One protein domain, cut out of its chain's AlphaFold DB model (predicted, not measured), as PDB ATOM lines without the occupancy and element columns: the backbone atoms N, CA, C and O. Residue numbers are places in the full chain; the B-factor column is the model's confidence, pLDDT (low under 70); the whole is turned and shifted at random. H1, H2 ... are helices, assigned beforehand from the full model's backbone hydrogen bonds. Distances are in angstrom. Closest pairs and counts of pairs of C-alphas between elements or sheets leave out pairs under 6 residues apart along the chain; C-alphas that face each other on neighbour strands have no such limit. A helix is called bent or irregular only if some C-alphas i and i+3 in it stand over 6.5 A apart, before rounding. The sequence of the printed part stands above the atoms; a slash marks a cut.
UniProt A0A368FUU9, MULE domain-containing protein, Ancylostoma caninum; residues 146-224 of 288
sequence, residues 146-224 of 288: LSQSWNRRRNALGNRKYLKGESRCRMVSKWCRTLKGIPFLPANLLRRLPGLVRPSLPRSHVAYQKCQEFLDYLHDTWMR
ATOM      1  N   LEU A 146     211.593 260.011 154.468       92.69
ATOM      2  CA  LEU A 146     212.901 259.378 154.253       92.69
ATOM      3  C   LEU A 146     213.950 260.001 155.179       92.69
ATOM      4  O   LEU A 146     214.599 259.319 155.979       92.69
ATOM      5  N   SER A 147     214.065 261.328 155.115       92.06
ATOM      6  CA  SER A 147     215.000 262.109 155.919       92.06
ATOM      7  C   SER A 147     214.772 261.891 157.412       92.06
ATOM      8  O   SER A 147     215.737 261.746 158.170       92.06
ATOM      9  N   GLN A 148     213.515 261.843 157.858       92.50
ATOM     10  CA  GLN A 148     213.183 261.527 159.243       92.50
ATOM     11  C   GLN A 148     213.653 260.126 159.637       92.50
ATOM     12  O   GLN A 148     214.329 259.990 160.657       92.50
ATOM     13  N   SER A 149     213.337 259.102 158.845       94.94
ATOM     14  CA  SER A 149     213.704 257.711 159.130       94.94
ATOM     15  C   SER A 149     215.220 257.525 159.204       94.94
ATOM     16  O   SER A 149     215.731 256.988 160.190       94.94
ATOM     17  N   TRP A 150     215.963 258.091 158.250       95.81
ATOM     18  CA  TRP A 150     217.428 258.077 158.258       95.81
ATOM     19  C   TRP A 150     218.005 258.811 159.473       95.81
ATOM     20  O   TRP A 150     218.905 258.309 160.151       95.81
ATOM     21  N   ASN A 151     217.468 259.989 159.806       95.38
ATOM     22  CA  ASN A 151     217.906 260.743 160.977       95.38
ATOM     23  C   ASN A 151     217.608 260.001 162.288       95.38
ATOM     24  O   ASN A 151     218.472 259.987 163.168       95.38
ATOM     25  N   ARG A 152     216.421 259.394 162.432       96.19
ATOM     26  CA  ARG A 152     216.025 258.610 163.613       96.19
ATOM     27  C   ARG A 152     216.958 257.421 163.803       96.19
ATOM     28  O   ARG A 152     217.539 257.298 164.879       96.19
ATOM     29  N   ARG A 153     217.190 256.619 162.756       97.56
ATOM     30  CA  ARG A 153     218.083 255.455 162.840       97.56
ATOM     31  C   ARG A 153     219.519 255.855 163.167       97.56
ATOM     32  O   ARG A 153     220.095 255.322 164.109       97.56
ATOM     33  N   ARG A 154     220.079 256.857 162.478       96.38
ATOM     34  CA  ARG A 154     221.417 257.388 162.794       96.38
ATOM     35  C   ARG A 154     221.517 257.842 164.256       96.38
ATOM     36  O   ARG A 154     222.539 257.620 164.906       96.38
ATOM     37  N   ASN A 155     220.494 258.529 164.765       95.75
ATOM     38  CA  ASN A 155     220.488 259.016 166.143       95.75
ATOM     39  C   ASN A 155     220.387 257.866 167.153       95.75
ATOM     40  O   ASN A 155     221.107 257.912 168.143       95.75
ATOM     41  N   ALA A 156     219.558 256.853 166.886       97.44
ATOM     42  CA  ALA A 156     219.413 255.667 167.733       97.44
ATOM     43  C   ALA A 156     220.733 254.892 167.877       97.44
ATOM     44  O   ALA A 156     221.065 254.430 168.960       97.44
ATOM     45  N   LEU A 157     221.547 254.855 166.818       96.94
ATOM     46  CA  LEU A 157     222.901 254.285 166.858       96.94
ATOM     47  C   LEU A 157     223.905 255.160 167.641       96.94
ATOM     48  O   LEU A 157     225.042 254.768 167.892       96.94
ATOM     49  N   GLY A 158     223.512 256.367 168.058       95.12
ATOM     50  CA  GLY A 158     224.348 257.298 168.816       95.12
ATOM     51  C   GLY A 158     225.261 258.173 167.955       95.12
ATOM     52  O   GLY A 158     226.111 258.880 168.492       95.12
ATOM     53  N   ASN A 159     225.081 258.191 166.630       94.06
ATOM     54  CA  ASN A 159     225.942 258.964 165.725       94.06
ATOM     55  C   ASN A 159     225.627 260.473 165.709       94.06
ATOM     56  O   ASN A 159     226.370 261.257 165.118       94.06
ATOM     57  N   ARG A 160     224.547 260.916 166.373       95.31
ATOM     58  CA  ARG A 160     224.143 262.334 166.442       95.31
ATOM     59  C   ARG A 160     225.247 263.234 167.006       95.31
ATOM     60  O   ARG A 160     225.442 264.332 166.486       95.31
ATOM     61  N   LYS A 161     225.966 262.765 168.032       94.94
ATOM     62  CA  LYS A 161     227.028 263.524 168.718       94.94
ATOM     63  C   LYS A 161     228.214 263.871 167.813       94.94
ATOM     64  O   LYS A 161     228.885 264.865 168.037       94.94
ATOM     65  N   TYR A 162     228.428 263.109 166.740       96.25
ATOM     66  CA  TYR A 162     229.509 263.372 165.788       96.25
ATOM     67  C   TYR A 162     229.163 264.448 164.752       96.25
ATOM     68  O   TYR A 162     230.033 264.854 163.981       96.25
ATOM     69  N   LEU A 163     227.913 264.922 164.717       93.94
ATOM     70  CA  LEU A 163     227.468 265.936 163.758       93.94
ATOM     71  C   LEU A 163     227.588 267.366 164.295       93.94
ATOM     72  O   LEU A 163     227.717 268.302 163.507       93.94
ATOM     73  N   LYS A 164     227.523 267.539 165.619       89.75
ATOM     74  CA  LYS A 164     227.557 268.837 166.306       89.75
ATOM     75  C   LYS A 164     227.962 268.676 167.775       89.75
ATOM     76  O   LYS A 164     227.755 267.604 168.332       89.75
ATOM     77  N   GLY A 165     228.440 269.756 168.394       89.69
ATOM     78  CA  GLY A 165     228.896 269.773 169.790       89.69
ATOM     79  C   GLY A 165     230.348 269.317 169.952       89.69
ATOM     80  O   GLY A 165     231.078 269.214 168.968       89.69
ATOM     81  N   GLU A 166     230.747 269.041 171.191       89.75
ATOM     82  CA  GLU A 166     232.136 268.733 171.572       89.75
ATOM     83  C   GLU A 166     232.684 267.479 170.882       89.75
ATOM     84  O   GLU A 166     233.812 267.468 170.403       89.75
ATOM     85  N   SER A 167     231.863 266.437 170.721       93.62
ATOM     86  CA  SER A 167     232.263 265.203 170.028       93.62
ATOM     87  C   SER A 167     232.187 265.289 168.496       93.62
ATOM     88  O   SER A 167     232.187 264.254 167.825       93.62
ATOM     89  N   ARG A 168     232.058 266.482 167.900       95.25
ATOM     90  CA  ARG A 168     231.882 266.637 166.448       95.25
ATOM     91  C   ARG A 168     233.081 266.077 165.680       95.25
ATOM     92  O   ARG A 168     234.209 266.516 165.852       95.25
ATOM     93  N   CYS A 169     232.812 265.204 164.708       96.44
ATOM     94  CA  CYS A 169     233.816 264.682 163.782       96.44
ATOM     95  C   CYS A 169     233.502 265.135 162.350       96.44
ATOM     96  O   CYS A 169     232.421 264.868 161.808       96.44
ATOM     97  N   ARG A 170     234.454 265.828 161.703       95.62
ATOM     98  CA  ARG A 170     234.279 266.341 160.328       95.62
ATOM     99  C   ARG A 170     234.074 265.216 159.311       95.62
ATOM    100  O   ARG A 170     233.245 265.381 158.418       95.62
ATOM    101  N   MET A 171     234.767 264.085 159.465       96.25
ATOM    102  CA  MET A 171     234.658 262.935 158.554       96.25
ATOM    103  C   MET A 171     233.267 262.300 158.615       96.25
ATOM    104  O   MET A 171     232.610 262.174 157.583       96.25
ATOM    105  N   VAL A 172     232.766 262.017 159.824       96.19
ATOM    106  CA  VAL A 172     231.406 261.485 160.027       96.19
ATOM    107  C   VAL A 172     230.368 262.469 159.490       96.19
ATOM    108  O   VAL A 172     229.449 262.088 158.768       96.19
ATOM    109  N   SER A 173     230.552 263.764 159.765       95.44
ATOM    110  CA  SER A 173     229.659 264.814 159.272       95.44
ATOM    111  C   SER A 173     229.618 264.898 157.742       95.44
ATOM    112  O   SER A 173     228.542 265.075 157.170       95.44
ATOM    113  N   LYS A 174     230.774 264.792 157.073       95.19
ATOM    114  CA  LYS A 174     230.883 264.797 155.607       95.19
ATOM    115  C   LYS A 174     230.261 263.539 155.001       95.19
ATOM    116  O   LYS A 174     229.515 263.647 154.031       95.19
ATOM    117  N   TRP A 175     230.505 262.374 155.598       96.12
ATOM    118  CA  TRP A 175     229.907 261.114 155.164       96.12
ATOM    119  C   TRP A 175     228.378 261.152 155.281       96.12
ATOM    120  O   TRP A 175     227.687 260.955 154.287       96.12
ATOM    121  N   CYS A 176     227.825 261.557 156.429       94.69
ATOM    122  CA  CYS A 176     226.374 261.708 156.583       94.69
ATOM    123  C   CYS A 176     225.764 262.730 155.607       94.69
ATOM    124  O   CYS A 176     224.641 262.533 155.152       94.69
ATOM    125  N   ARG A 177     226.470 263.825 155.286       92.69
ATOM    126  CA  ARG A 177     226.030 264.788 154.258       92.69
ATOM    127  C   ARG A 177     226.022 264.180 152.859       92.69
ATOM    128  O   ARG A 177     225.078 264.418 152.121       92.69
ATOM    129  N   THR A 178     227.028 263.373 152.539       93.06
ATOM    130  CA  THR A 178     227.096 262.628 151.274       93.06
ATOM    131  C   THR A 178     225.888 261.707 151.141       93.06
ATOM    132  O   THR A 178     225.206 261.740 150.123       93.06
ATOM    133  N   LEU A 179     225.555 260.963 152.204       93.56
ATOM    134  CA  LEU A 179     224.405 260.062 152.184       93.56
ATOM    135  C   LEU A 179     223.079 260.798 151.958       93.56
ATOM    136  O   LEU A 179     222.251 260.339 151.186       93.56
ATOM    137  N   LYS A 180     222.893 261.975 152.564       90.06
ATOM    138  CA  LYS A 180     221.688 262.798 152.359       90.06
ATOM    139  C   LYS A 180     221.478 263.256 150.911       90.06
ATOM    140  O   LYS A 180     220.354 263.589 150.567       90.06
ATOM    141  N   GLY A 181     222.535 263.313 150.101       89.81
ATOM    142  CA  GLY A 181     222.445 263.700 148.692       89.81
ATOM    143  C   GLY A 181     222.023 262.564 147.758       89.81
ATOM    144  O   GLY A 181     221.616 262.837 146.638       89.81
ATOM    145  N   ILE A 182     222.092 261.308 148.211       91.44
ATOM    146  CA  ILE A 182     221.848 260.107 147.392       91.44
ATOM    147  C   ILE A 182     220.483 260.102 146.686       91.44
ATOM    148  O   ILE A 182     220.470 259.771 145.503       91.44
ATOM    149  N   PRO A 183     219.355 260.482 147.320       90.50
ATOM    150  CA  PRO A 183     218.055 260.504 146.639       90.50
ATOM    151  C   PRO A 183     218.039 261.357 145.363       90.50
ATOM    152  O   PRO A 183     217.258 261.096 144.455       90.50
ATOM    153  N   PHE A 184     218.936 262.344 145.278       88.50
ATOM    154  CA  PHE A 184     219.076 263.283 144.168       88.50
ATOM    155  C   PHE A 184     220.266 262.947 143.269       88.50
ATOM    156  O   PHE A 184     220.859 263.846 142.680       88.50
ATOM    157  N   LEU A 185     220.682 261.684 143.207       88.25
ATOM    158  CA  LEU A 185     221.719 261.242 142.282       88.25
ATOM    159  C   LEU A 185     221.135 260.261 141.260       88.25
ATOM    160  O   LEU A 185     220.348 259.387 141.633       88.25
ATOM    161  N   PRO A 186     221.574 260.333 139.991       85.44
ATOM    162  CA  PRO A 186     221.292 259.312 138.995       85.44
ATOM    163  C   PRO A 186     221.696 257.913 139.476       85.44
ATOM    164  O   PRO A 186     222.769 257.731 140.067       85.44
ATOM    165  N   ALA A 187     220.903 256.895 139.137       82.56
ATOM    166  CA  ALA A 187     221.152 255.512 139.553       82.56
ATOM    167  C   ALA A 187     222.539 254.977 139.131       82.56
ATOM    168  O   ALA A 187     223.159 254.187 139.847       82.56
ATOM    169  N   ASN A 188     223.073 255.430 137.991       84.31
ATOM    170  CA  ASN A 188     224.416 255.068 137.529       84.31
ATOM    171  C   ASN A 188     225.540 255.684 138.383       84.31
ATOM    172  O   ASN A 188     226.614 255.088 138.480       84.31
ATOM    173  N   LEU A 189     225.315 256.837 139.023       87.12
ATOM    174  CA  LEU A 189     226.292 257.461 139.923       87.12
ATOM    175  C   LEU A 189     226.259 256.854 141.327       87.12
ATOM    176  O   LEU A 189     227.301 256.774 141.979       87.12
ATOM    177  N   LEU A 190     225.104 256.359 141.772       84.88
ATOM    178  CA  LEU A 190     224.961 255.724 143.085       84.88
ATOM    179  C   LEU A 190     225.882 254.524 143.271       84.88
ATOM    180  O   LEU A 190     226.567 254.425 144.288       84.88
ATOM    181  N   ARG A 191     225.977 253.661 142.253       80.88
ATOM    182  CA  ARG A 191     226.862 252.484 142.273       80.88
ATOM    183  C   ARG A 191     228.344 252.843 142.393       80.88
ATOM    184  O   ARG A 191     229.146 252.007 142.791       80.88
ATOM    185  N   ARG A 192     228.715 254.078 142.048       87.38
ATOM    186  CA  ARG A 192     230.100 254.562 142.066       87.38
ATOM    187  C   ARG A 192     230.458 255.278 143.364       87.38
ATOM    188  O   ARG A 192     231.605 255.684 143.513       87.38
ATOM    189  N   LEU A 193     229.511 255.460 144.288       90.75
ATOM    190  CA  LEU A 193     229.715 256.256 145.492       90.75
ATOM    191  C   LEU A 193     230.442 255.436 146.575       90.75
ATOM    192  O   LEU A 193     229.823 254.576 147.203       90.75
ATOM    193  N   PRO A 194     231.719 255.722 146.904       91.38
ATOM    194  CA  PRO A 194     232.464 254.909 147.871       91.38
ATOM    195  C   PRO A 194     231.850 254.955 149.275       91.38
ATOM    196  O   PRO A 194     231.935 253.987 150.028       91.38
ATOM    197  N   GLY A 195     231.192 256.071 149.609       90.38
ATOM    198  CA  GLY A 195     230.478 256.259 150.871       90.38
ATOM    199  C   GLY A 195     229.263 255.344 151.052       90.38
ATOM    200  O   GLY A 195     228.802 255.214 152.185       90.38
ATOM    201  N   LEU A 196     228.768 254.714 149.979       92.06
ATOM    202  CA  LEU A 196     227.755 253.659 150.041       92.06
ATOM    203  C   LEU A 196     228.347 252.254 150.173       92.06
ATOM    204  O   LEU A 196     227.636 251.339 150.562       92.06
ATOM    205  N   VAL A 197     229.632 252.066 149.878       92.50
ATOM    206  CA  VAL A 197     230.303 250.767 150.042       92.50
ATOM    207  C   VAL A 197     230.851 250.625 151.458       92.50
ATOM    208  O   VAL A 197     230.750 249.567 152.068       92.50
ATOM    209  N   ARG A 198     231.430 251.703 151.996       94.44
ATOM    210  CA  ARG A 198     231.965 251.738 153.360       94.44
ATOM    211  C   ARG A 198     231.890 253.140 153.962       94.44
ATOM    212  O   ARG A 198     231.965 254.129 153.223       94.44
ATOM    213  N   PRO A 199     231.830 253.263 155.298       96.38
ATOM    214  CA  PRO A 199     231.938 254.554 155.957       96.38
ATOM    215  C   PRO A 199     233.228 255.286 155.560       96.38
ATOM    216  O   PRO A 199     234.316 254.711 155.565       96.38
ATOM    217  N   SER A 200     233.128 256.576 155.228       94.88
ATOM    218  CA  SER A 200     234.286 257.400 154.830       94.88
ATOM    219  C   SER A 200     235.103 257.897 156.037       94.88
ATOM    220  O   SER A 200     235.309 259.098 156.205       94.88
ATOM    221  N   LEU A 201     235.529 256.971 156.901       95.44
ATOM    222  CA  LEU A 201     236.371 257.199 158.081       95.44
ATOM    223  C   LEU A 201     237.264 255.972 158.370       95.44
ATOM    224  O   LEU A 201     236.934 254.877 157.913       95.44
ATOM    225  N   PRO A 202     238.391 256.123 159.101       95.81
ATOM    226  CA  PRO A 202     239.290 255.010 159.410       95.81
ATOM    227  C   PRO A 202     238.600 253.927 160.242       95.81
ATOM    228  O   PRO A 202     237.795 254.244 161.117       95.81
ATOM    229  N   ARG A 203     238.970 252.657 160.028       96.06
ATOM    230  CA  ARG A 203     238.444 251.517 160.806       96.06
ATOM    231  C   ARG A 203     238.739 251.618 162.304       96.06
ATOM    232  O   ARG A 203     237.940 251.158 163.105       96.06
ATOM    233  N   SER A 204     239.849 252.258 162.669       96.50
ATOM    234  CA  SER A 204     240.240 252.517 164.059       96.50
ATOM    235  C   SER A 204     239.403 253.602 164.749       96.50
ATOM    236  O   SER A 204     239.483 253.762 165.963       96.50
ATOM    237  N   HIS A 205     238.604 254.378 164.010       96.12
ATOM    238  CA  HIS A 205     237.824 255.463 164.591       96.12
ATOM    239  C   HIS A 205     236.622 254.913 165.378       96.12
ATOM    240  O   HIS A 205     235.833 254.131 164.855       96.12
ATOM    241  N   VAL A 206     236.391 255.425 166.591       95.44
ATOM    242  CA  VAL A 206     235.334 254.972 167.529       95.44
ATOM    243  C   VAL A 206     233.899 254.994 166.973       95.44
ATOM    244  O   VAL A 206     233.001 254.336 167.491       95.44
ATOM    245  N   ALA A 207     233.650 255.780 165.925       96.12
ATOM    246  CA  ALA A 207     232.355 255.858 165.239       96.12
ATOM    247  C   ALA A 207     232.192 254.858 164.079       96.12
ATOM    248  O   ALA A 207     231.095 254.774 163.531       96.12
ATOM    249  N   TYR A 208     233.252 254.152 163.667       97.56
ATOM    250  CA  TYR A 208     233.259 253.344 162.444       97.56
ATOM    251  C   TYR A 208     232.182 252.259 162.476       97.56
ATOM    252  O   TYR A 208     231.342 252.226 161.581       97.56
ATOM    253  N   GLN A 209     232.147 251.442 163.532       97.75
ATOM    254  CA  GLN A 209     231.185 250.342 163.672       97.75
ATOM    255  C   GLN A 209     229.734 250.841 163.594       97.75
ATOM    256  O   GLN A 209     228.952 250.368 162.779       97.75
ATOM    257  N   LYS A 210     229.400 251.899 164.338       97.50
ATOM    258  CA  LYS A 210     228.060 252.508 164.321       97.50
ATOM    259  C   LYS A 210     227.708 253.160 162.984       97.50
ATOM    260  O   LYS A 210     226.532 253.319 162.664       97.50
ATOM    261  N   CYS A 211     228.696 253.622 162.219       97.75
ATOM    262  CA  CYS A 211     228.474 254.088 160.852       97.75
ATOM    263  C   CYS A 211     228.249 252.904 159.904       97.75
ATOM    264  O   CYS A 211     227.384 252.997 159.040       97.75
ATOM    265  N   GLN A 212     228.962 251.791 160.089       98.06
ATOM    266  CA  GLN A 212     228.738 250.562 159.329       98.06
ATOM    267  C   GLN A 212     227.322 250.021 159.570       98.06
ATOM    268  O   GLN A 212     226.584 249.858 158.612       98.06
ATOM    269  N   GLU A 213     226.876 249.919 160.824       98.19
ATOM    270  CA  GLU A 213     225.507 249.489 161.160       98.19
ATOM    271  C   GLU A 213     224.420 250.388 160.538       98.19
ATOM    272  O   GLU A 213     223.335 249.932 160.169       98.19
ATOM    273  N   PHE A 214     224.687 251.695 160.414       98.12
ATOM    274  CA  PHE A 214     223.782 252.603 159.707       98.12
ATOM    275  C   PHE A 214     223.772 252.337 158.199       98.12
ATOM    276  O   PHE A 214     222.719 252.431 157.570       98.12
ATOM    277  N   LEU A 215     224.935 252.033 157.621       97.19
ATOM    278  CA  LEU A 215     225.067 251.716 156.205       97.19
ATOM    279  C   LEU A 215     224.385 250.387 155.861       97.19
ATOM    280  O   LEU A 215     223.680 250.322 154.859       97.19
ATOM    281  N   ASP A 216     224.517 249.377 156.716       97.75
ATOM    282  CA  ASP A 216     223.844 248.085 156.559       97.75
ATOM    283  C   ASP A 216     222.320 248.276 156.588       97.75
ATOM    284  O   ASP A 216     221.619 247.840 155.679       97.75
ATOM    285  N   TYR A 217     221.808 249.083 157.528       97.44
ATOM    286  CA  TYR A 217     220.400 249.499 157.528       97.44
ATOM    287  C   TYR A 217     219.973 250.181 156.217       97.44
ATOM    288  O   TYR A 217     218.882 249.906 155.708       97.44
ATOM    289  N   LEU A 218     220.804 251.077 155.667       95.56
ATOM    290  CA  LEU A 218     220.509 251.712 154.381       95.56
ATOM    291  C   LEU A 218     220.389 250.672 153.266       95.56
ATOM    292  O   LEU A 218     219.429 250.710 152.498       95.56
ATOM    293  N   HIS A 219     221.312 249.716 153.209       95.19
ATOM    294  CA  HIS A 219     221.275 248.659 152.205       95.19
ATOM    295  C   HIS A 219     220.068 247.743 152.356       95.19
ATOM    296  O   HIS A 219     219.365 247.489 151.378       95.19
ATOM    297  N   ASP A 220     219.804 247.277 153.568       96.62
ATOM    298  CA  ASP A 220     218.802 246.245 153.830       96.62
ATOM    299  C   ASP A 220     217.380 246.776 153.740       96.62
ATOM    300  O   ASP A 220     216.485 246.068 153.294       96.62
ATOM    301  N   THR A 221     217.157 248.032 154.128       95.31
ATOM    302  CA  THR A 221     215.818 248.636 154.123       95.31
ATOM    303  C   THR A 221     215.540 249.393 152.827       95.31
ATOM    304  O   THR A 221     214.452 249.277 152.261       95.31
ATOM    305  N   TRP A 222     216.522 250.163 152.348       93.81
ATOM    306  CA  TRP A 222     216.313 251.139 151.280       93.81
ATOM    307  C   TRP A 222     216.907 250.704 149.951       93.81
ATOM    308  O   TRP A 222     216.303 251.003 148.947       93.81
ATOM    309  N   MET A 223     218.033 249.995 149.880       90.69
ATOM    310  CA  MET A 223     218.608 249.630 148.569       90.69
ATOM    311  C   MET A 223     218.076 248.295 148.042       90.69
ATOM    312  O   MET A 223     217.806 248.154 146.854       90.69
ATOM    313  N   ARG A 224     217.942 247.300 148.922       92.81
ATOM    314  CA  ARG A 224     217.527 245.925 148.584       92.81
ATOM    315  C   ARG A 224     216.168 245.552 149.168       92.81
ATOM    316  O   ARG A 224     215.538 244.606 148.709       92.81
TER     317      ARG A 224
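What this domain is: This is residues 146 to 224 of the 288 residues of the protein "MULE domain-containing protein" of Ancylostoma caninum (UniProt A0A368FUU9). Three longer helices, H1, H3 and H6, lie side by side with their centres in a triangle, loosely packed, H3 and H6 running the same way and H1 the opposite way. Short H2 sits at one end of this group, short H4 at the other, and short H5 fits by H3 and H6 on the side away from H1. The printed part has 79 residues with six named helices, H1 to H6 in that order along the chain, and no named strand; its class is all helix. It is compact, with a radius of gyration of the C-alphas of 12.1 A, and spans 37 by 25 by 19 A.

How they stand to each other: Begin at H6, residues 208 to 223, the longest helix by residues, with 16. Beside it look for H3, residues 170 to 184, which is close but not clearly touching: the closest C-alphas, those of Val 172 and Cys 211, are 8.0 A apart, and the two run the same way at a shallow tilt of 5 degrees. H1, residues 146 to 156, is also close to H6 but not clearly touching, with the C-alphas of Arg 154 and Phe 214 closest at 6.2 A; they run opposite ways at a shallow tilt of 32 degrees. H1 is close to H3 but not clearly touching, the closest C-alphas being those of Ser 147 and Lys 180, 7.6 A; they run opposite ways at a shallow tilt of 27 degrees. H5, residues 194 to 197, touches H3 at residues 175 to 179 alone, where the C-alphas of Trp 175 and Gly 195 are closest at 6.5 A. H2, residues 159 to 162, only just touches H3, at its residues 170 to 173 alone, with 3 pairs of C-alphas within 8 A, the closest being Tyr 162 and Val 172 at 6.4 A. H4, residues 187 to 190, touches no helix and is apart from H1, H2 and H6. In the backbones of H1 and H6 every O i to N i+4 pair is within hydrogen-bond range; in H3 8 of 11 are, and H2, H4 and H5 are too short for such a pair.

Where its parts are: Find C-alpha 146 at (212.901, 259.378, 154.253), where H1 begins its 15.4 A. H3 starts at C-alpha 170, (234.279, 266.341, 160.328), and measures 22.4 A; it is irregular, with C-alphas 180 and 183 7.2 A apart. H6 runs 20.5 A to C-alpha 223 at (218.608, 249.630, 148.569); it is neither bent nor irregular, but only just: C-alphas 220 and 223 are 6.3 A apart. Between these, H2 measures 5.7 A, and H4 and H5 5.2 A each.

The domain as a whole: Look to Glu 166 and Asn 188 for the two C-alphas farthest apart, 37.5 A. The printed part has no cut and no long link; the links H2 to H3, of 7 residues, and H5 to H6, of 10, are short, and the others are tight. The mean pLDDT of the printed part is 93.7, and no printed residue is under 70.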